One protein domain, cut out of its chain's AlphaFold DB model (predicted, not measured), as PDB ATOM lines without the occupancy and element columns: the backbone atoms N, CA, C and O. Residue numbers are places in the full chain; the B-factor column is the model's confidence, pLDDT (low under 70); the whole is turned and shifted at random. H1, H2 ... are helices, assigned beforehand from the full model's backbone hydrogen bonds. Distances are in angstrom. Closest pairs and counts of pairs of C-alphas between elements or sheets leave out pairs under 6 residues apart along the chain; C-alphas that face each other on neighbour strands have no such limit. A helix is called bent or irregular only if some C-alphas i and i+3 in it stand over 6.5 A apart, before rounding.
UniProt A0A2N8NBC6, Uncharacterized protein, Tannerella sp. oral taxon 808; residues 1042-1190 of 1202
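AT A GLANCE: This is residues 1042 to 1190 of the 1202 residues of an uncharacterized protein of Tannerella sp. oral taxon 808 (UniProt A0A2N8NBC6). Six helices, H2 to H7, run up and down in a bundle whose core is the short helix H4, with H2, H3, H5 and H6 packed round it. H1 packs on H3 at one side of this body, away from H5 and H6, while the long H7 packs on H5 and its residues 1182 to 1190 stick out. The printed part has 149 residues with seven named helices, H1 to H7 in order, and no named strand: the class is all helix. It is compact, with a radius of gyration of the C-alphas of 15.4 A, and spans 53 by 38 by 28 A.

IN THESE COORDINATES: Find C-alpha 1042 at (27.535, -28.720, -42.285), where H1 begins; it runs to residue 1050. H2 holds residues 1056 to 1068, 20.1 A long, and is neither bent nor irregular, but only just: C-alphas 1064 and 1067 are 6.2 A apart. H3 follows at residues 1076 to 1092, 24.0 A. H4, residues 1098 to 1111, starts at C-alpha 1098 (38.406, -22.883, -33.089) and measures 20.1 A. Next come H5, residues 1117 to 1137, 29.5 A, and H6, residues 1141 to 1158, 25.7 A. H7, residues 1164 to 1190, covers 39.2 A and ends at C-alpha 1190 (62.566, -11.725, -26.684).

HOW THE PARTS SIT: Begin at the hub, H4, which touches four helices. It forms a hairpin with H5, where the closest C-alphas, of Pro 1098 and Gly 1130, are 4.3 A apart. H3 and H4 form another, closest at the C-alphas of Tyr 1084 and Cys 1107, 5.9 A. H4 touches H2 at a shallow tilt of 22 degrees, closest at the C-alphas of Val 1099 and Leu 1060, 5.7 A. With its residues 1106 to 1110 alone it touches H6, closest at the C-alphas of Phe 1106 and Val 1155, 6.7 A. Farther out, H7 touches H5 with residues 1169 to 1177 alone, closest at the C-alphas of Val 1173 and Glu 1128, 6.0 A. H1 touches H3, closest at the C-alphas of Ala 1042 and Ser 1086, 4.5 A, at a steep tilt of 59 degrees. H1 and H7 are apart. Every O i to N i+4 pair is within hydrogen-bond range in H1, H3, H4, H5, H6 and H7; in H2 it is 7 of 9.

THE WHOLE: Look for the two C-alphas farthest apart, those of Pro 1073 and Leu 1190, at 53.5 A. The printed part has no cut and no long link. Mean pLDDT of the printed part is 85.6; residues 1068 to 1074 and 1160 to 1163 are under 70.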
ATOM      1  N   ALA A1042      26.122 -28.343 -42.302       79.94
ATOM      2  CA  ALA A1042      27.535 -28.720 -42.285       79.94
ATOM      3  C   ALA A1042      28.325 -28.144 -43.475       79.94
ATOM      4  O   ALA A1042      29.390 -27.574 -43.274       79.94
ATOM      5  N   GLN A1043      27.789 -28.222 -44.696       82.50
ATOM      6  CA  GLN A1043      28.431 -27.688 -45.901       82.50
ATOM      7  C   GLN A1043      28.500 -26.155 -45.882       82.50
ATOM      8  O   GLN A1043      29.525 -25.575 -46.230       82.50
ATOM      9  N   GLY A1044      27.426 -25.484 -45.458       85.44
ATOM     10  CA  GLY A1044      27.424 -24.031 -45.289       85.44
ATOM     11  C   GLY A1044      28.412 -23.579 -44.211       85.44
ATOM     12  O   GLY A1044      29.106 -22.580 -44.389       85.44
ATOM     13  N   LEU A1045      28.514 -24.342 -43.116       87.69
ATOM     14  CA  LEU A1045      29.467 -24.081 -42.040       87.69
ATOM     15  C   LEU A1045      30.904 -24.290 -42.521       87.69
ATOM     16  O   LEU A1045      31.744 -23.430 -42.293       87.69
ATOM     17  N   GLU A1046      31.185 -25.367 -43.251       89.06
ATOM     18  CA  GLU A1046      32.499 -25.623 -43.846       89.06
ATOM     19  C   GLU A1046      32.923 -24.514 -44.816       89.06
ATOM     20  O   GLU A1046      34.028 -23.988 -44.699       89.06
ATOM     21  N   GLN A1047      32.031 -24.100 -45.722       88.62
ATOM     22  CA  GLN A1047      32.284 -22.998 -46.657       88.62
ATOM     23  C   GLN A1047      32.584 -21.689 -45.922       88.62
ATOM     24  O   GLN A1047      33.518 -20.981 -46.286       88.62
ATOM     25  N   ALA A1048      31.823 -21.383 -44.870       88.06
ATOM     26  CA  ALA A1048      32.045 -20.202 -44.047       88.06
ATOM     27  C   ALA A1048      33.380 -20.225 -43.295       88.06
ATOM     28  O   ALA A1048      33.991 -19.178 -43.114       88.06
ATOM     29  N   LEU A1049      33.815 -21.400 -42.841       89.69
ATOM     30  CA  LEU A1049      35.086 -21.570 -42.139       89.69
ATOM     31  C   LEU A1049      36.287 -21.549 -43.094       89.69
ATOM     32  O   LEU A1049      37.382 -21.181 -42.680       89.69
ATOM     33  N   ALA A1050      36.096 -21.942 -44.355       87.81
ATOM     34  CA  ALA A1050      37.127 -21.899 -45.391       87.81
ATOM     35  C   ALA A1050      37.301 -20.502 -46.021       87.81
ATOM     36  O   ALA A1050      38.344 -20.213 -46.611       87.81
ATOM     37  N   ASP A1051      36.290 -19.637 -45.919       88.88
ATOM     38  CA  ASP A1051      36.308 -18.284 -46.466       88.88
ATOM     39  C   ASP A1051      37.112 -17.324 -45.575       88.88
ATOM     40  O   ASP A1051      36.606 -16.769 -44.601       88.88
ATOM     41  N   ALA A1052      38.370 -17.078 -45.950       80.06
ATOM     42  CA  ALA A1052      39.269 -16.166 -45.238       80.06
ATOM     43  C   ALA A1052      38.787 -14.699 -45.199       80.06
ATOM     44  O   ALA A1052      39.360 -13.898 -44.459       80.06
ATOM     45  N   ALA A1053      37.768 -14.320 -45.985       84.06
ATOM     46  CA  ALA A1053      37.165 -12.991 -45.915       84.06
ATOM     47  C   ALA A1053      36.173 -12.840 -44.747       84.06
ATOM     48  O   ALA A1053      35.852 -11.710 -44.376       84.06
ATOM     49  N   GLN A1054      35.687 -13.944 -44.166       86.25
ATOM     50  CA  GLN A1054      34.769 -13.922 -43.026       86.25
ATOM     51  C   GLN A1054      35.539 -13.951 -41.705       86.25
ATOM     52  O   GLN A1054      36.396 -14.805 -41.477       86.25
ATOM     53  N   ALA A1055      35.214 -13.025 -40.801       88.50
ATOM     54  CA  ALA A1055      35.829 -12.994 -39.481       88.50
ATOM     55  C   ALA A1055      35.329 -14.189 -38.628       88.50
ATOM     56  O   ALA A1055      34.116 -14.427 -38.575       88.50
ATOM     57  N   PRO A1056      36.210 -14.948 -37.941       90.00
ATOM     58  CA  PRO A1056      35.822 -16.144 -37.182       90.00
ATOM     59  C   PRO A1056      34.694 -15.917 -36.160       90.00
ATOM     60  O   PRO A1056      33.811 -16.761 -36.001       90.00
ATOM     61  N   GLU A1057      34.691 -14.772 -35.481       90.50
ATOM     62  CA  GLU A1057      33.659 -14.381 -34.522       90.50
ATOM     63  C   GLU A1057      32.305 -14.106 -35.188       90.50
ATOM     64  O   GLU A1057      31.263 -14.458 -34.633       90.50
ATOM     65  N   GLU A1058      32.292 -13.551 -36.401       90.88
ATOM     66  CA  GLU A1058      31.053 -13.322 -37.147       90.88
ATOM     67  C   GLU A1058      30.416 -14.652 -37.547       90.88
ATOM     68  O   GLU A1058      29.204 -14.831 -37.398       90.88
ATOM     69  N   VAL A1059      31.240 -15.617 -37.978       91.31
ATOM     70  CA  VAL A1059      30.791 -16.985 -38.256       91.31
ATOM     71  C   VAL A1059      30.230 -17.621 -36.982       91.31
ATOM     72  O   VAL A1059      29.093 -18.089 -36.997       91.31
ATOM     73  N   LEU A1060      30.962 -17.580 -35.863       93.31
ATOM     74  CA  LEU A1060      30.521 -18.137 -34.579       93.31
ATOM     75  C   LEU A1060      29.145 -17.598 -34.156       93.31
ATOM     76  O   LEU A1060      28.211 -18.372 -33.939       93.31
ATOM     77  N   PHE A1061      28.986 -16.274 -34.078       92.44
ATOM     78  CA  PHE A1061      27.735 -15.673 -33.613       92.44
ATOM     79  C   PHE A1061      26.582 -15.817 -34.610       92.44
ATOM     80  O   PHE A1061      25.428 -15.848 -34.180       92.44
ATOM     81  N   ARG A1062      26.852 -15.961 -35.916       90.19
ATOM     82  CA  ARG A1062      25.817 -16.296 -36.907       90.19
ATOM     83  C   ARG A1062      25.169 -17.645 -36.593       90.19
ATOM     84  O   ARG A1062      23.943 -17.727 -36.566       90.19
ATOM     85  N   TYR A1063      25.971 -18.672 -36.309       89.75
ATOM     86  CA  TYR A1063      25.461 -20.013 -35.999       89.75
ATOM     87  C   TYR A1063      24.877 -20.121 -34.584       89.75
ATOM     88  O   TYR A1063      23.874 -20.804 -34.405       89.75
ATOM     89  N   LEU A1064      25.406 -19.390 -33.595       88.81
ATOM     90  CA  LEU A1064      24.799 -19.317 -32.255       88.81
ATOM     91  C   LEU A1064      23.403 -18.672 -32.284       88.81
ATOM     92  O   LEU A1064      22.456 -19.177 -31.685       88.81
ATOM     93  N   ARG A1065      23.229 -17.572 -33.028       86.88
ATOM     94  CA  ARG A1065      21.930 -16.878 -33.122       86.88
ATOM     95  C   ARG A1065      20.863 -17.685 -33.862       86.88
ATOM     96  O   ARG A1065      19.677 -17.437 -33.649       86.88
ATOM     97  N   MET A1066      21.258 -18.665 -34.679       81.62
ATOM     98  CA  MET A1066      20.339 -19.554 -35.399       81.62
ATOM     99  C   MET A1066      19.364 -20.276 -34.455       81.62
ATOM    100  O   MET A1066      18.210 -20.496 -34.811       81.62
ATOM    101  N   ILE A1067      19.787 -20.597 -33.229       76.00
ATOM    102  CA  ILE A1067      18.976 -21.349 -32.258       76.00
ATOM    103  C   ILE A1067      17.743 -20.566 -31.804       76.00
ATOM    104  O   ILE A1067      16.714 -21.176 -31.517       76.00
ATOM    105  N   ASN A1068      17.802 -19.233 -31.836       69.75
ATOM    106  CA  ASN A1068      16.722 -18.337 -31.417       69.75
ATOM    107  C   ASN A1068      15.980 -17.666 -32.569       69.75
ATOM    108  O   ASN A1068      15.132 -16.806 -32.331       69.75
ATOM    109  N   ALA A1069      16.252 -18.061 -33.814       68.75
ATOM    110  CA  ALA A1069      15.489 -17.582 -34.952       68.75
ATOM    111  C   ALA A1069      14.020 -18.027 -34.805       68.75
ATOM    112  O   ALA A1069      13.675 -19.192 -35.012       68.75
ATOM    113  N   ALA A1070      13.148 -17.099 -34.400       58.00
ATOM    114  CA  ALA A1070      11.719 -17.355 -34.189       58.00
ATOM    115  C   ALA A1070      10.992 -17.778 -35.483       58.00
ATOM    116  O   ALA A1070       9.926 -18.392 -35.428       58.00
ATOM    117  N   GLU A1071      11.600 -17.476 -36.632       56.22
ATOM    118  CA  GLU A1071      11.008 -17.591 -37.964       56.22
ATOM    119  C   GLU A1071      11.383 -18.888 -38.710       56.22
ATOM    120  O   GLU A1071      10.755 -19.184 -39.719       56.22
ATOM    121  N   ALA A1072      12.348 -19.694 -38.238       60.56
ATOM    122  CA  ALA A1072      12.916 -20.805 -39.025       60.56
ATOM    123  C   ALA A1072      12.650 -22.204 -38.426       60.56
ATOM    124  O   ALA A1072      13.090 -22.452 -37.313       60.56
ATOM    125  N   PRO A1073      12.008 -23.162 -39.116       61.56
ATOM    126  CA  PRO A1073      11.992 -24.566 -38.677       61.56
ATOM    127  C   PRO A1073      13.396 -25.207 -38.813       61.56
ATOM    128  O   PRO A1073      14.145 -24.792 -39.703       61.56
ATOM    129  N   PRO A1074      13.795 -26.213 -38.000       69.38
ATOM    130  CA  PRO A1074      13.059 -26.928 -36.937       69.38
ATOM    131  C   PRO A1074      12.964 -26.161 -35.598       69.38
ATOM    132  O   PRO A1074      13.372 -25.001 -35.512       69.38
ATOM    133  N   SER A1075      12.405 -26.797 -34.558       76.81
ATOM    134  CA  SER A1075      12.310 -26.254 -33.188       76.81
ATOM    135  C   SER A1075      13.674 -25.831 -32.600       76.81
ATOM    136  O   SER A1075      14.709 -26.277 -33.095       76.81
ATOM    137  N   PRO A1076      13.738 -24.997 -31.538       79.62
ATOM    138  CA  PRO A1076      15.004 -24.675 -30.866       79.62
ATOM    139  C   PRO A1076      15.863 -25.902 -30.520       79.62
ATOM    140  O   PRO A1076      17.049 -25.918 -30.858       79.62
ATOM    141  N   ASN A1077      15.260 -26.950 -29.946       80.25
ATOM    142  CA  ASN A1077      15.960 -28.205 -29.657       80.25
ATOM    143  C   ASN A1077      16.344 -28.955 -30.949       80.25
ATOM    144  O   ASN A1077      17.449 -29.473 -31.082       80.25
ATOM    145  N   GLY A1078      15.490 -28.954 -31.974       79.25
ATOM    146  CA  GLY A1078      15.859 -29.503 -33.281       79.25
ATOM    147  C   GLY A1078      17.067 -28.789 -33.908       79.25
ATOM    148  O   GLY A1078      17.948 -29.428 -34.483       79.25
ATOM    149  N   ARG A1079      17.154 -27.460 -33.760       83.06
ATOM    150  CA  ARG A1079      18.246 -26.629 -34.293       83.06
ATOM    151  C   ARG A1079      19.559 -26.847 -33.556       83.06
ATOM    152  O   ARG A1079      20.591 -26.917 -34.221       83.06
ATOM    153  N   ILE A1080      19.540 -26.960 -32.224       85.75
ATOM    154  CA  ILE A1080      20.769 -27.230 -31.463       85.75
ATOM    155  C   ILE A1080      21.342 -28.602 -31.815       85.75
ATOM    156  O   ILE A1080      22.542 -28.714 -32.052       85.75
ATOM    157  N   HIS A1081      20.491 -29.621 -31.949       82.56
ATOM    158  CA  HIS A1081      20.934 -30.954 -32.339       82.56
ATOM    159  C   HIS A1081      21.443 -30.983 -33.786       82.56
ATOM    160  O   HIS A1081      22.505 -31.549 -34.037       82.56
ATOM    161  N   ALA A1082      20.775 -30.292 -34.719       80.56
ATOM    162  CA  ALA A1082      21.252 -30.150 -36.099       80.56
ATOM    163  C   ALA A1082      22.617 -29.460 -36.191       80.56
ATOM    164  O   ALA A1082      23.485 -29.886 -36.962       80.56
ATOM    165  N   LEU A1083      22.820 -28.414 -35.390       86.62
ATOM    166  CA  LEU A1083      24.101 -27.732 -35.275       86.62
ATOM    167  C   LEU A1083      25.167 -28.656 -34.686       86.62
ATOM    168  O   LEU A1083      26.254 -28.750 -35.252       86.62
ATOM    169  N   TYR A1084      24.854 -29.366 -33.600       87.31
ATOM    170  CA  TYR A1084      25.788 -30.287 -32.962       87.31
ATOM    171  C   TYR A1084      26.214 -31.421 -33.894       87.31
ATOM    172  O   TYR A1084      27.409 -31.690 -34.005       87.31
ATOM    173  N   GLU A1085      25.278 -32.039 -34.620       82.69
ATOM    174  CA  GLU A1085      25.585 -33.074 -35.616       82.69
ATOM    175  C   GLU A1085      26.461 -32.506 -36.741       82.69
ATOM    176  O   GLU A1085      27.495 -33.077 -37.076       82.69
ATOM    177  N   SER A1086      26.135 -31.314 -37.252       84.44
ATOM    178  CA  SER A1086      26.946 -30.652 -38.285       84.44
ATOM    179  C   SER A1086      28.377 -30.380 -37.813       84.44
ATOM    180  O   SER A1086      29.335 -30.621 -38.548       84.44
ATOM    181  N   VAL A1087      28.538 -29.925 -36.569       89.19
ATOM    182  CA  VAL A1087      29.849 -29.725 -35.941       89.19
ATOM    183  C   VAL A1087      30.579 -31.059 -35.780       89.19
ATOM    184  O   VAL A1087      31.741 -31.164 -36.169       89.19
ATOM    185  N   CYS A1088      29.909 -32.095 -35.273       85.81
ATOM    186  CA  CYS A1088      30.488 -33.428 -35.120       85.81
ATOM    187  C   CYS A1088      30.891 -34.030 -36.469       85.81
ATOM    188  O   CYS A1088      31.953 -34.630 -36.559       85.81
ATOM    189  N   THR A1089      30.102 -33.838 -37.525       83.00
ATOM    190  CA  THR A1089      30.408 -34.281 -38.892       83.00
ATOM    191  C   THR A1089      31.705 -33.643 -39.403       83.00
ATOM    192  O   THR A1089      32.594 -34.350 -39.875       83.00
ATOM    193  N   LEU A1090      31.877 -32.326 -39.244       86.44
ATOM    194  CA  LEU A1090      33.107 -31.637 -39.665       86.44
ATOM    195  C   LEU A1090      34.318 -32.020 -38.805       86.44
ATOM    196  O   LEU A1090      35.414 -32.223 -39.331       86.44
ATOM    197  N   ARG A1091      34.128 -32.198 -37.494       88.75
ATOM    198  CA  ARG A1091      35.174 -32.712 -36.596       88.75
ATOM    199  C   ARG A1091      35.562 -34.150 -36.958       88.75
ATOM    200  O   ARG A1091      36.748 -34.471 -36.998       88.75
ATOM    201  N   ARG A1092      34.592 -34.994 -37.335       85.31
ATOM    202  CA  ARG A1092      34.812 -36.341 -37.891       85.31
ATOM    203  C   ARG A1092      35.532 -36.310 -39.247       85.31
ATOM    204  O   ARG A1092      36.174 -37.297 -39.589       85.31
ATOM    205  N   ALA A1093      35.502 -35.209 -39.991       83.38
ATOM    206  CA  ALA A1093      36.323 -35.018 -41.191       83.38
ATOM    207  C   ALA A1093      37.747 -34.496 -40.885       83.38
ATOM    208  O   ALA A1093      38.537 -34.289 -41.801       83.38
ATOM    209  N   GLY A1094      38.096 -34.299 -39.607       84.38
ATOM    210  CA  GLY A1094      39.406 -33.811 -39.168       84.38
ATOM    211  C   GLY A1094      39.508 -32.289 -39.036       84.38
ATOM    212  O   GLY A1094      40.605 -31.774 -38.836       84.38
ATOM    213  N   ASN A1095      38.397 -31.552 -39.136       87.38
ATOM    214  CA  ASN A1095      38.408 -30.101 -38.977       87.38
ATOM    215  C   ASN A1095      38.461 -29.705 -37.490       87.38
ATOM    216  O   ASN A1095      37.551 -30.011 -36.719       87.38
ATOM    217  N   THR A1096      39.517 -28.989 -37.099       87.69
ATOM    218  CA  THR A1096      39.766 -28.533 -35.721       87.69
ATOM    219  C   THR A1096      39.672 -27.010 -35.574       87.69
ATOM    220  O   THR A1096      40.300 -26.432 -34.686       87.69
ATOM    221  N   HIS A1097      38.946 -26.323 -36.462       94.44
ATOM    222  CA  HIS A1097      38.840 -24.865 -36.421       94.44
ATOM    223  C   HIS A1097      38.274 -24.376 -35.065       94.44
ATOM    224  O   HIS A1097      37.263 -24.919 -34.612       94.44
ATOM    225  N   PRO A1098      38.826 -23.321 -34.430       94.00
ATOM    226  CA  PRO A1098      38.406 -22.883 -33.089       94.00
ATOM    227  C   PRO A1098      36.908 -22.569 -32.958       94.00
ATOM    228  O   PRO A1098      36.288 -22.875 -31.944       94.00
ATOM    229  N   VAL A1099      36.299 -22.016 -34.013       94.44
ATOM    230  CA  VAL A1099      34.843 -21.782 -34.082       94.44
ATOM    231  C   VAL A1099      34.045 -23.085 -33.957       94.44
ATOM    232  O   VAL A1099      33.037 -23.094 -33.260       94.44
ATOM    233  N   LEU A1100      34.490 -24.192 -34.567       93.94
ATOM    234  CA  LEU A1100      33.817 -25.491 -34.429       93.94
ATOM    235  C   LEU A1100      33.879 -26.007 -32.994       93.94
ATOM    236  O   LEU A1100      32.880 -26.512 -32.494       93.94
ATOM    237  N   LEU A1101      35.023 -25.847 -32.327       94.81
ATOM    238  CA  LEU A1101      35.198 -26.251 -30.931       94.81
ATOM    239  C   LEU A1101      34.293 -25.431 -29.997       94.81
ATOM    240  O   LEU A1101      33.602 -25.990 -29.150       94.81
ATOM    241  N   LEU A1102      34.190 -24.116 -30.212       95.56
ATOM    242  CA  LEU A1102      33.280 -23.261 -29.439       95.56
ATOM    243  C   LEU A1102      31.799 -23.552 -29.715       95.56
ATOM    244  O   LEU A1102      30.983 -23.472 -28.795       95.56
ATOM    245  N   LEU A1103      31.436 -23.912 -30.949       94.88
ATOM    246  CA  LEU A1103      30.083 -24.375 -31.263       94.88
ATOM    247  C   LEU A1103      29.796 -25.737 -30.608       94.88
ATOM    248  O   LEU A1103      28.714 -25.905 -30.048       94.88
ATOM    249  N   ALA A1104      30.753 -26.673 -30.605       92.75
ATOM    250  CA  ALA A1104      30.632 -27.961 -29.913       92.75
ATOM    251  C   ALA A1104      30.419 -27.767 -28.406       92.75
ATOM    252  O   ALA A1104      29.466 -28.308 -27.845       92.75
ATOM    253  N   ALA A1105      31.253 -26.938 -27.773       93.25
ATOM    254  CA  ALA A1105      31.148 -26.611 -26.355       93.25
ATOM    255  C   ALA A1105      29.795 -25.975 -26.015       93.25
ATOM    256  O   ALA A1105      29.135 -26.389 -25.066       93.25
ATOM    257  N   PHE A1106      29.343 -25.019 -26.830       92.25
ATOM    258  CA  PHE A1106      28.037 -24.394 -26.644       92.25
ATOM    259  C   PHE A1106      26.903 -25.429 -26.724       92.25
ATOM    260  O   PHE A1106      26.028 -25.458 -25.863       92.25
ATOM    261  N   CYS A1107      26.935 -26.312 -27.725       89.94
ATOM    262  CA  CYS A1107      25.932 -27.362 -27.879       89.94
ATOM    263  C   CYS A1107      25.934 -28.353 -26.702       89.94
ATOM    264  O   CYS A1107      24.870 -28.764 -26.243       89.94
ATOM    265  N   LEU A1108      27.109 -28.721 -26.185       88.06
ATOM    266  CA  LEU A1108      27.248 -29.588 -25.010       88.06
ATOM    267  C   LEU A1108      26.732 -28.924 -23.727       88.06
ATOM    268  O   LEU A1108      26.072 -29.595 -22.940       88.06
ATOM    269  N   LEU A1109      26.960 -27.620 -23.550       87.44
ATOM    270  CA  LEU A1109      26.393 -26.834 -22.446       87.44
ATOM    271  C   LEU A1109      24.872 -26.703 -22.557       87.44
ATOM    272  O   LEU A1109      24.180 -26.744 -21.547       87.44
ATOM    273  N   TYR A1110      24.351 -26.571 -23.779       84.69
ATOM    274  CA  TYR A1110      22.915 -26.453 -24.021       84.69
ATOM    275  C   TYR A1110      22.171 -27.759 -23.744       84.69
ATOM    276  O   TYR A1110      21.168 -27.753 -23.039       84.69
ATOM    277  N   MET A1111      22.641 -28.880 -24.297       80.56
ATOM    278  CA  MET A1111      21.937 -30.163 -24.172       80.56
ATOM    279  C   MET A1111      22.357 -30.962 -22.919       80.56
ATOM    280  O   MET A1111      21.733 -31.972 -22.611       80.56
ATOM    281  N   GLY A1112      23.428 -30.560 -22.222       80.69
ATOM    282  CA  GLY A1112      23.995 -31.260 -21.060       80.69
ATOM    283  C   GLY A1112      24.806 -32.512 -21.422       80.69
ATOM    284  O   GLY A1112      24.612 -33.114 -22.477       80.69
ATOM    285  N   THR A1113      25.738 -32.922 -20.558       78.81
ATOM    286  CA  THR A1113      26.619 -34.095 -20.769       78.81
ATOM    287  C   THR A1113      26.093 -35.387 -20.144       78.81
ATOM    288  O   THR A1113      26.684 -36.448 -20.339       78.81
ATOM    289  N   GLU A1114      24.986 -35.314 -19.395       76.00
ATOM    290  CA  GLU A1114      24.359 -36.441 -18.681       76.00
ATOM    291  C   GLU A1114      25.323 -37.189 -17.728       76.00
ATOM    292  O   GLU A1114      25.118 -38.363 -17.429       76.00
ATOM    293  N   GLY A1115      26.392 -36.530 -17.258       75.62
ATOM    294  CA  GLY A1115      27.406 -37.133 -16.381       75.62
ATOM    295  C   GLY A1115      28.371 -38.098 -17.082       75.62
ATOM    296  O   GLY A1115      29.003 -38.926 -16.422       75.62
ATOM    297  N   ARG A1116      28.475 -38.043 -18.418       78.94
ATOM    298  CA  ARG A1116      29.415 -38.866 -19.191       78.94
ATOM    299  C   ARG A1116      30.794 -38.214 -19.228       78.94
ATOM    300  O   ARG A1116      30.977 -37.195 -19.890       78.94
ATOM    301  N   ALA A1117      31.785 -38.897 -18.657       85.31
ATOM    302  CA  ALA A1117      33.169 -38.422 -18.599       85.31
ATOM    303  C   ALA A1117      33.746 -38.011 -19.968       85.31
ATOM    304  O   ALA A1117      34.382 -36.971 -20.067       85.31
ATOM    305  N   VAL A1118      33.468 -38.776 -21.034       86.06
ATOM    306  CA  VAL A1118      33.953 -38.481 -22.398       86.06
ATOM    307  C   VAL A1118      33.390 -37.158 -22.935       86.06
ATOM    308  O   VAL A1118      34.111 -36.387 -23.561       86.06
ATOM    309  N   LEU A1119      32.111 -36.865 -22.674       87.44
ATOM    310  CA  LEU A1119      31.484 -35.609 -23.096       87.44
ATOM    311  C   LEU A1119      31.874 -34.441 -22.188       87.44
ATOM    312  O   LEU A1119      31.985 -33.319 -22.669       87.44
ATOM    313  N   ASP A1120      32.087 -34.690 -20.894       87.75
ATOM    314  CA  ASP A1120      32.599 -33.684 -19.959       87.75
ATOM    315  C   ASP A1120      34.022 -33.250 -20.322       87.75
ATOM    316  O   ASP A1120      34.337 -32.055 -20.288       87.75
ATOM    317  N   GLU A1121      34.862 -34.213 -20.703       89.31
ATOM    318  CA  GLU A1121      36.213 -33.984 -21.207       89.31
ATOM    319  C   GLU A1121      36.186 -33.257 -22.554       89.31
ATOM    320  O   GLU A1121      36.895 -32.261 -22.714       89.31
ATOM    321  N   ASP A1122      35.332 -33.671 -23.498       91.12
ATOM    322  CA  ASP A1122      35.191 -32.980 -24.786       91.12
ATOM    323  C   ASP A1122      34.657 -31.562 -24.631       91.12
ATOM    324  O   ASP A1122      35.134 -30.650 -25.299       91.12
ATOM    325  N   LEU A1123      33.707 -31.347 -23.721       91.94
ATOM    326  CA  LEU A1123      33.195 -30.022 -23.404       91.94
ATOM    327  C   LEU A1123      34.304 -29.138 -22.821       91.94
ATOM    328  O   LEU A1123      34.469 -27.996 -23.254       91.94
ATOM    329  N   ALA A1124      35.068 -29.651 -21.852       89.62
ATOM    330  CA  ALA A1124      36.176 -28.912 -21.257       89.62
ATOM    331  C   ALA A1124      37.244 -28.561 -22.304       89.62
ATOM    332  O   ALA A1124      37.609 -27.392 -22.436       89.62
ATOM    333  N   THR A1125      37.671 -29.554 -23.083       92.31
ATOM    334  CA  THR A1125      38.718 -29.420 -24.102       92.31
ATOM    335  C   THR A1125      38.267 -28.513 -25.242       92.31
ATOM    336  O   THR A1125      38.968 -27.565 -25.584       92.31
ATOM    337  N   SER A1126      37.063 -28.719 -25.782       94.38
ATOM    338  CA  SER A1126      36.519 -27.906 -26.877       94.38
ATOM    339  C   SER A1126      36.311 -26.449 -26.464       94.38
ATOM    340  O   SER A1126      36.595 -25.540 -27.243       94.38
ATOM    341  N   TYR A1127      35.851 -26.194 -25.234       94.75
ATOM    342  CA  TYR A1127      35.719 -24.826 -24.733       94.75
ATOM    343  C   TYR A1127      37.091 -24.158 -24.595       94.75
ATOM    344  O   TYR A1127      37.301 -23.044 -25.076       94.75
ATOM    345  N   GLU A1128      38.041 -24.847 -23.968       93.50
ATOM    346  CA  GLU A1128      39.371 -24.315 -23.713       93.50
ATOM    347  C   GLU A1128      40.174 -24.083 -25.000       93.50
ATOM    348  O   GLU A1128      40.625 -22.965 -25.262       93.50
ATOM    349  N   GLU A1129      40.342 -25.119 -25.821       94.19
ATOM    350  CA  GLU A1129      41.078 -25.043 -27.082       94.19
ATOM    351  C   GLU A1129      40.391 -24.105 -28.072       94.19
ATOM    352  O   GLU A1129      41.065 -23.362 -28.789       94.19
ATOM    353  N   GLY A1130      39.055 -24.071 -28.065       94.88
ATOM    354  CA  GLY A1130      38.266 -23.114 -28.829       94.88
ATOM    355  C   GLY A1130      38.569 -21.669 -28.434       94.88
ATOM    356  O   GLY A1130      38.816 -20.840 -29.308       94.88
ATOM    357  N   MET A1131      38.627 -21.356 -27.133       95.12
ATOM    358  CA  MET A1131      38.943 -20.004 -26.652       95.12
ATOM    359  C   MET A1131      40.398 -19.607 -26.919       95.12
ATOM    360  O   MET A1131      40.659 -18.496 -27.384       95.12
ATOM    361  N   VAL A1132      41.354 -20.507 -26.672       92.12
ATOM    362  CA  VAL A1132      42.780 -20.269 -26.964       92.12
ATOM    363  C   VAL A1132      43.009 -20.109 -28.466       92.12
ATOM    364  O   VAL A1132      43.742 -19.217 -28.896       92.12
ATOM    365  N   GLY A1133      42.374 -20.952 -29.276       92.12
ATOM    366  CA  GLY A1133      42.424 -20.872 -30.727       92.12
ATOM    367  C   GLY A1133      41.802 -19.579 -31.248       92.12
ATOM    368  O   GLY A1133      42.402 -18.920 -32.092       92.12
ATOM    369  N   LEU A1134      40.653 -19.166 -30.702       93.00
ATOM    370  CA  LEU A1134      40.019 -17.900 -31.057       93.00
ATOM    371  C   LEU A1134      40.932 -16.715 -30.715       93.00
ATOM    372  O   LEU A1134      41.102 -15.845 -31.558       93.00
ATOM    373  N   TYR A1135      41.580 -16.707 -29.544       92.75
ATOM    374  CA  TYR A1135      42.568 -15.681 -29.181       92.75
ATOM    375  C   TYR A1135      43.694 -15.560 -30.216       92.75
ATOM    376  O   TYR A1135      44.021 -14.450 -30.632       92.75
ATOM    377  N   ARG A1136      44.238 -16.689 -30.687       89.25
ATOM    378  CA  ARG A1136      45.311 -16.715 -31.699       89.25
ATOM    379  C   ARG A1136      44.881 -16.204 -33.074       89.25
ATOM    380  O   ARG A1136      45.738 -15.788 -33.847       89.25
ATOM    381  N   LEU A1137      43.587 -16.251 -33.388       89.81
ATOM    382  CA  LEU A1137      43.033 -15.735 -34.643       89.81
ATOM    383  C   LEU A1137      42.693 -14.235 -34.578       89.81
ATOM    384  O   LEU A1137      42.384 -13.641 -35.610       89.81
ATOM    385  N   MET A1138      42.739 -13.615 -33.394       88.75
ATOM    386  CA  MET A1138      42.373 -12.208 -33.210       88.75
ATOM    387  C   MET A1138      43.574 -11.269 -33.394       88.75
ATOM    388  O   MET A1138      44.690 -11.600 -32.999       88.75
ATOM    389  N   PRO A1139      43.352 -10.052 -33.927       84.56
ATOM    390  CA  PRO A1139      44.416  -9.069 -34.130       84.56
ATOM    391  C   PRO A1139      44.983  -8.511 -32.815       84.56
ATOM    392  O   PRO A1139      46.142  -8.105 -32.767       84.56
ATOM    393  N   ASP A1140      44.176  -8.472 -31.750       86.19
ATOM    394  CA  ASP A1140      44.586  -7.983 -30.440       86.19
ATOM    395  C   ASP A1140      43.750  -8.592 -29.299       86.19
ATOM    396  O   ASP A1140      42.652  -9.127 -29.486       86.19
ATOM    397  N   PHE A1141      44.283  -8.492 -28.077       86.62
ATOM    398  CA  PHE A1141      43.638  -9.036 -26.881       86.62
ATOM    399  C   PHE A1141      42.367  -8.273 -26.469       86.62
ATOM    400  O   PHE A1141      41.505  -8.849 -25.810       86.62
ATOM    401  N   ALA A1142      42.237  -6.985 -26.806       86.94
ATOM    402  CA  ALA A1142      41.062  -6.204 -26.425       86.94
ATOM    403  C   ALA A1142      39.824  -6.681 -27.196       86.94
ATOM    404  O   ALA A1142      38.794  -6.935 -26.570       86.94
ATOM    405  N   ARG A1143      39.965  -6.901 -28.510       88.06
ATOM    406  CA  ARG A1143      38.937  -7.507 -29.361       88.06
ATOM    407  C   ARG A1143      38.608  -8.923 -28.906       88.06
ATOM    408  O   ARG A1143      37.436  -9.247 -28.752       88.06
ATOM    409  N   PHE A1144      39.619  -9.746 -28.610       93.19
ATOM    410  CA  PHE A1144      39.385 -11.087 -28.061       93.19
ATOM    411  C   PHE A1144      38.559 -11.052 -26.766       93.19
ATOM    412  O   PHE A1144      37.585 -11.790 -26.647       93.19
ATOM    413  N   ARG A1145      38.911 -10.184 -25.808       90.25
ATOM    414  CA  ARG A1145      38.207 -10.084 -24.520       90.25
ATOM    415  C   ARG A1145      36.734  -9.711 -24.696       90.25
ATOM    416  O   ARG A1145      35.887 -10.280 -24.017       90.25
ATOM    417  N   GLU A1146      36.427  -8.807 -25.626       92.44
ATOM    418  CA  GLU A1146      35.041  -8.470 -25.967       92.44
ATOM    419  C   GLU A1146      34.269  -9.704 -26.463       92.44
ATOM    420  O   GLU A1146      33.164  -9.971 -25.990       92.44
ATOM    421  N   GLN A1147      34.872 -10.504 -27.350       93.75
ATOM    422  CA  GLN A1147      34.238 -11.722 -27.867       93.75
ATOM    423  C   GLN A1147      34.123 -12.830 -26.807       93.75
ATOM    424  O   GLN A1147      33.104 -13.519 -26.758       93.75
ATOM    425  N   PHE A1148      35.114 -12.974 -25.921       93.56
ATOM    426  CA  PHE A1148      35.078 -13.909 -24.789       93.56
ATOM    427  C   PHE A1148      33.902 -13.605 -23.850       93.56
ATOM    428  O   PHE A1148      33.113 -14.492 -23.512       93.56
ATOM    429  N   GLU A1149      33.737 -12.338 -23.461       92.62
ATOM    430  CA  GLU A1149      32.608 -11.906 -22.636       92.62
ATOM    431  C   GLU A1149      31.274 -12.072 -23.369       92.62
ATOM    432  O   GLU A1149      30.298 -12.519 -22.762       92.62
ATOM    433  N   ALA A1150      31.218 -11.743 -24.664       93.12
ATOM    434  CA  ALA A1150      30.012 -11.880 -25.472       93.12
ATOM    435  C   ALA A1150      29.557 -13.343 -25.592       93.12
ATOM    436  O   ALA A1150      28.374 -13.625 -25.396       93.12
ATOM    437  N   TYR A1151      30.481 -14.276 -25.846       93.50
ATOM    438  CA  TYR A1151      30.175 -15.704 -25.928       93.50
ATOM    439  C   TYR A1151      29.676 -16.225 -24.582       93.50
ATOM    440  O   TYR A1151      28.587 -16.782 -24.507       93.50
ATOM    441  N   ASN A1152      30.409 -15.980 -23.492       92.44
ATOM    442  CA  ASN A1152      30.022 -16.480 -22.169       92.44
ATOM    443  C   ASN A1152      28.716 -15.850 -21.662       92.44
ATOM    444  O   ASN A1152      27.961 -16.480 -20.927       92.44
ATOM    445  N   ARG A1153      28.413 -14.609 -22.056       89.62
ATOM    446  CA  ARG A1153      27.106 -13.992 -21.794       89.62
ATOM    447  C   ARG A1153      25.989 -14.686 -22.570       89.62
ATOM    448  O   ARG A1153      24.922 -14.887 -22.004       89.62
ATOM    449  N   PHE A1154      26.248 -15.063 -23.822       88.06
ATOM    450  CA  PHE A1154      25.311 -15.831 -24.641       88.06
ATOM    451  C   PHE A1154      25.061 -17.230 -24.054       88.06
ATOM    452  O   PHE A1154      23.914 -17.640 -23.927       88.06
ATOM    453  N   VAL A1155      26.108 -17.936 -23.606       86.56
ATOM    454  CA  VAL A1155      25.959 -19.226 -22.903       86.56
ATOM    455  C   VAL A1155      25.010 -19.086 -21.711       86.56
ATOM    456  O   VAL A1155      24.017 -19.806 -21.636       86.56
ATOM    457  N   ARG A1156      25.263 -18.123 -20.816       84.00
ATOM    458  CA  ARG A1156      24.454 -17.903 -19.604       84.00
ATOM    459  C   ARG A1156      22.993 -17.539 -19.881       84.00
ATOM    460  O   ARG A1156      22.155 -17.749 -19.009       84.00
ATOM    461  N   SER A1157      22.686 -16.935 -21.033       80.56
ATOM    462  CA  SER A1157      21.303 -16.579 -21.372       80.56
ATOM    463  C   SER A1157      20.518 -17.752 -21.948       80.56
ATOM    464  O   SER A1157      19.323 -17.858 -21.676       80.56
ATOM    465  N   GLU A1158      21.177 -18.612 -22.729       76.88
ATOM    466  CA  GLU A1158      20.512 -19.644 -23.535       76.88
ATOM    467  C   GLU A1158      20.549 -21.047 -22.946       76.88
ATOM    468  O   GLU A1158      19.704 -21.874 -23.277       76.88
ATOM    469  N   THR A1159      21.529 -21.329 -22.100       71.75
ATOM    470  CA  THR A1159      21.697 -22.638 -21.468       71.75
ATOM    471  C   THR A1159      21.282 -22.547 -20.002       71.75
ATOM    472  O   THR A1159      21.287 -21.462 -19.414       71.75
ATOM    473  N   ASP A1160      20.971 -23.674 -19.365       63.62
ATOM    474  CA  ASP A1160      20.744 -23.723 -17.911       63.62
ATOM    475  C   ASP A1160      22.057 -23.556 -17.098       63.62
ATOM    476  O   ASP A1160      22.116 -23.920 -15.926       63.62
ATOM    477  N   ALA A1161      23.103 -22.965 -17.703       53.59
ATOM    478  CA  ALA A1161      24.471 -22.769 -17.204       53.59
ATOM    479  C   ALA A1161      24.614 -21.768 -16.045       53.59
ATOM    480  O   ALA A1161      25.544 -20.962 -16.002       53.59
ATOM    481  N   THR A1162      23.716 -21.825 -15.070       56.31
ATOM    482  CA  THR A1162      23.941 -21.248 -13.741       56.31
ATOM    483  C   THR A1162      24.525 -22.278 -12.770       56.31
ATOM    484  O   THR A1162      24.349 -22.131 -11.563       56.31
ATOM    485  N   ASP A1163      25.170 -23.339 -13.266       69.44
ATOM    486  CA  ASP A1163      25.826 -24.337 -12.428       69.44
ATOM    487  C   ASP A1163      27.276 -23.937 -12.093       69.44
ATOM    488  O   ASP A1163      28.011 -23.366 -12.904       69.44
ATOM    489  N   ASP A1164      27.705 -24.242 -10.864       78.00
ATOM    490  CA  ASP A1164      29.026 -23.852 -10.348       78.00
ATOM    491  C   ASP A1164      30.184 -24.401 -11.208       78.00
ATOM    492  O   ASP A1164      31.262 -23.807 -11.281       78.00
ATOM    493  N   ALA A1165      29.961 -25.530 -11.892       81.69
ATOM    494  CA  ALA A1165      30.944 -26.180 -12.750       81.69
ATOM    495  C   ALA A1165      31.268 -25.361 -14.011       81.69
ATOM    496  O   ALA A1165      32.442 -25.248 -14.383       81.69
ATOM    497  N   THR A1166      30.263 -24.763 -14.658       83.62
ATOM    498  CA  THR A1166      30.487 -23.938 -15.850       83.62
ATOM    499  C   THR A1166      31.234 -22.656 -15.491       83.62
ATOM    500  O   THR A1166      32.208 -22.313 -16.163       83.62
ATOM    501  N   GLU A1167      30.867 -21.985 -14.397       87.06
ATOM    502  CA  GLU A1167      31.569 -20.776 -13.940       87.06
ATOM    503  C   GLU A1167      33.025 -21.065 -13.547       87.06
ATOM    504  O   GLU A1167      33.935 -20.325 -13.934       87.06
ATOM    505  N   ALA A1168      33.281 -22.185 -12.862       87.06
ATOM    506  CA  ALA A1168      34.640 -22.622 -12.554       87.06
ATOM    507  C   ALA A1168      35.470 -22.871 -13.828       87.06
ATOM    508  O   ALA A1168      36.647 -22.502 -13.891       87.06
ATOM    509  N   ARG A1169      34.862 -23.456 -14.872       89.62
ATOM    510  CA  ARG A1169      35.519 -23.681 -16.168       89.62
ATOM    511  C   ARG A1169      35.862 -22.362 -16.864       89.62
ATOM    512  O   ARG A1169      36.992 -22.209 -17.327       89.62
ATOM    513  N   ILE A1170      34.935 -21.402 -16.888       90.38
ATOM    514  CA  ILE A1170      35.160 -20.063 -17.457       90.38
ATOM    515  C   ILE A1170      36.337 -19.372 -16.746       90.38
ATOM    516  O   ILE A1170      37.260 -18.896 -17.411       90.38
ATOM    517  N   ALA A1171      36.356 -19.381 -15.409       89.19
ATOM    518  CA  ALA A1171      37.409 -18.749 -14.608       89.19
ATOM    519  C   ALA A1171      38.797 -19.394 -14.803       89.19
ATOM    520  O   ALA A1171      39.820 -18.698 -14.874       89.19
ATOM    521  N   ASN A1172      38.851 -20.724 -14.926       90.75
ATOM    522  CA  ASN A1172      40.094 -21.450 -15.195       90.75
ATOM    523  C   ASN A1172      40.673 -21.105 -16.574       90.75
ATOM    524  O   ASN A1172      41.869 -20.821 -16.688       90.75
ATOM    525  N   VAL A1173      39.835 -21.085 -17.616       91.38
ATOM    526  CA  VAL A1173      40.269 -20.734 -18.977       91.38
ATOM    527  C   VAL A1173      40.714 -19.274 -19.052       91.38
ATOM    528  O   VAL A1173      41.751 -18.991 -19.651       91.38
ATOM    529  N   GLU A1174      40.013 -18.354 -18.384       90.62
ATOM    530  CA  GLU A1174      40.431 -16.952 -18.287       90.62
ATOM    531  C   GLU A1174      41.829 -16.817 -17.661       90.62
ATOM    532  O   GLU A1174      42.706 -16.150 -18.219       90.62
ATOM    533  N   SER A1175      42.075 -17.512 -16.546       89.44
ATOM    534  CA  SER A1175      43.377 -17.521 -15.869       89.44
ATOM    535  C   SER A1175      44.491 -18.049 -16.781       89.44
ATOM    536  O   SER A1175      45.579 -17.469 -16.860       89.44
ATOM    537  N   ARG A1176      44.221 -19.124 -17.530       89.31
ATOM    538  CA  ARG A1176      45.188 -19.714 -18.464       89.31
ATOM    539  C   ARG A1176      45.453 -18.823 -19.678       89.31
ATOM    540  O   ARG A1176      46.603 -18.695 -20.090       89.31
ATOM    541  N   LEU A1177      44.437 -18.146 -20.211       89.88
ATOM    542  CA  LEU A1177      44.595 -17.162 -21.288       89.88
ATOM    543  C   LEU A1177      45.474 -15.981 -20.863       89.88
ATOM    544  O   LEU A1177      46.288 -15.513 -21.658       89.88
ATOM    545  N   GLN A1178      45.372 -15.522 -19.610       87.69
ATOM    546  CA  GLN A1178      46.269 -14.485 -19.088       87.69
ATOM    547  C   GLN A1178      47.732 -14.950 -19.045       87.69
ATOM    548  O   GLN A1178      48.624 -14.176 -19.396       87.69
ATOM    549  N   LEU A1179      47.984 -16.213 -18.677       87.50
ATOM    550  CA  LEU A1179      49.325 -16.806 -18.708       87.50
ATOM    551  C   LEU A1179      49.867 -16.932 -20.138       87.50
ATOM    552  O   LEU A1179      51.012 -16.554 -20.384       87.50
ATOM    553  N   ILE A1180      49.048 -17.409 -21.082       87.69
ATOM    554  CA  ILE A1180      49.419 -17.509 -22.505       87.69
ATOM    555  C   ILE A1180      49.765 -16.124 -23.052       87.69
ATOM    556  O   ILE A1180      50.841 -15.935 -23.610       87.69
ATOM    557  N   ARG A1181      48.920 -15.121 -22.794       87.00
ATOM    558  CA  ARG A1181      49.182 -13.733 -23.184       87.00
ATOM    559  C   ARG A1181      50.495 -13.211 -22.599       87.00
ATOM    560  O   ARG A1181      51.249 -12.536 -23.295       87.00
ATOM    561  N   ALA A1182      50.770 -13.480 -21.322       86.31
ATOM    562  CA  ALA A1182      52.023 -13.068 -20.692       86.31
ATOM    563  C   ALA A1182      53.237 -13.721 -21.375       86.31
ATOM    564  O   ALA A1182      54.235 -13.041 -21.626       86.31
ATOM    565  N   ALA A1183      53.137 -15.005 -21.728       84.81
ATOM    566  CA  ALA A1183      54.164 -15.726 -22.473       84.81
ATOM    567  C   ALA A1183      54.359 -15.168 -23.896       84.81
ATOM    568  O   ALA A1183      55.499 -14.965 -24.309       84.81
ATOM    569  N   ASP A1184      53.281 -14.841 -24.611       83.38
ATOM    570  CA  ASP A1184      53.344 -14.249 -25.954       83.38
ATOM    571  C   ASP A1184      53.985 -12.855 -25.924       83.38
ATOM    572  O   ASP A1184      54.850 -12.549 -26.744       83.38
ATOM    573  N   ILE A1185      53.650 -12.031 -24.922       85.75
ATOM    574  CA  ILE A1185      54.294 -10.727 -24.695       85.75
ATOM    575  C   ILE A1185      55.793 -10.898 -24.411       85.75
ATOM    576  O   ILE A1185      56.610 -10.130 -24.922       85.75
ATOM    577  N   LEU A1186      56.175 -11.883 -23.594       84.88
ATOM    578  CA  LEU A1186      57.579 -12.191 -23.310       84.88
ATOM    579  C   LEU A1186      58.316 -12.682 -24.563       84.88
ATOM    580  O   LEU A1186      59.440 -12.254 -24.808       84.88
ATOM    581  N   SER A1187      57.684 -13.531 -25.372       83.12
ATOM    582  CA  SER A1187      58.239 -14.059 -26.622       83.12
ATOM    583  C   SER A1187      58.427 -12.964 -27.674       83.12
ATOM    584  O   SER A1187      59.490 -12.878 -28.294       83.12
ATOM    585  N   ALA A1188      57.454 -12.059 -27.814       82.44
ATOM    586  CA  ALA A1188      57.556 -10.888 -28.681       82.44
ATOM    587  C   ALA A1188      58.686  -9.954 -28.223       82.44
ATOM    588  O   ALA A1188      59.512  -9.550 -29.039       82.44
ATOM    589  N   HIS A1189      58.799  -9.684 -26.915       83.81
ATOM    590  CA  HIS A1189      59.930  -8.930 -26.367       83.81
ATOM    591  C   HIS A1189      61.268  -9.632 -26.605       83.81
ATOM    592  O   HIS A1189      62.238  -8.965 -26.951       83.81
ATOM    593  N   LEU A1190      61.344 -10.956 -26.446       84.50
ATOM    594  CA  LEU A1190      62.566 -11.725 -26.684       84.50
ATOM    595  C   LEU A1190      62.969 -11.688 -28.165       84.50
ATOM    596  O   LEU A1190      64.146 -11.552 -28.475       84.50
TER     597      LEU A1190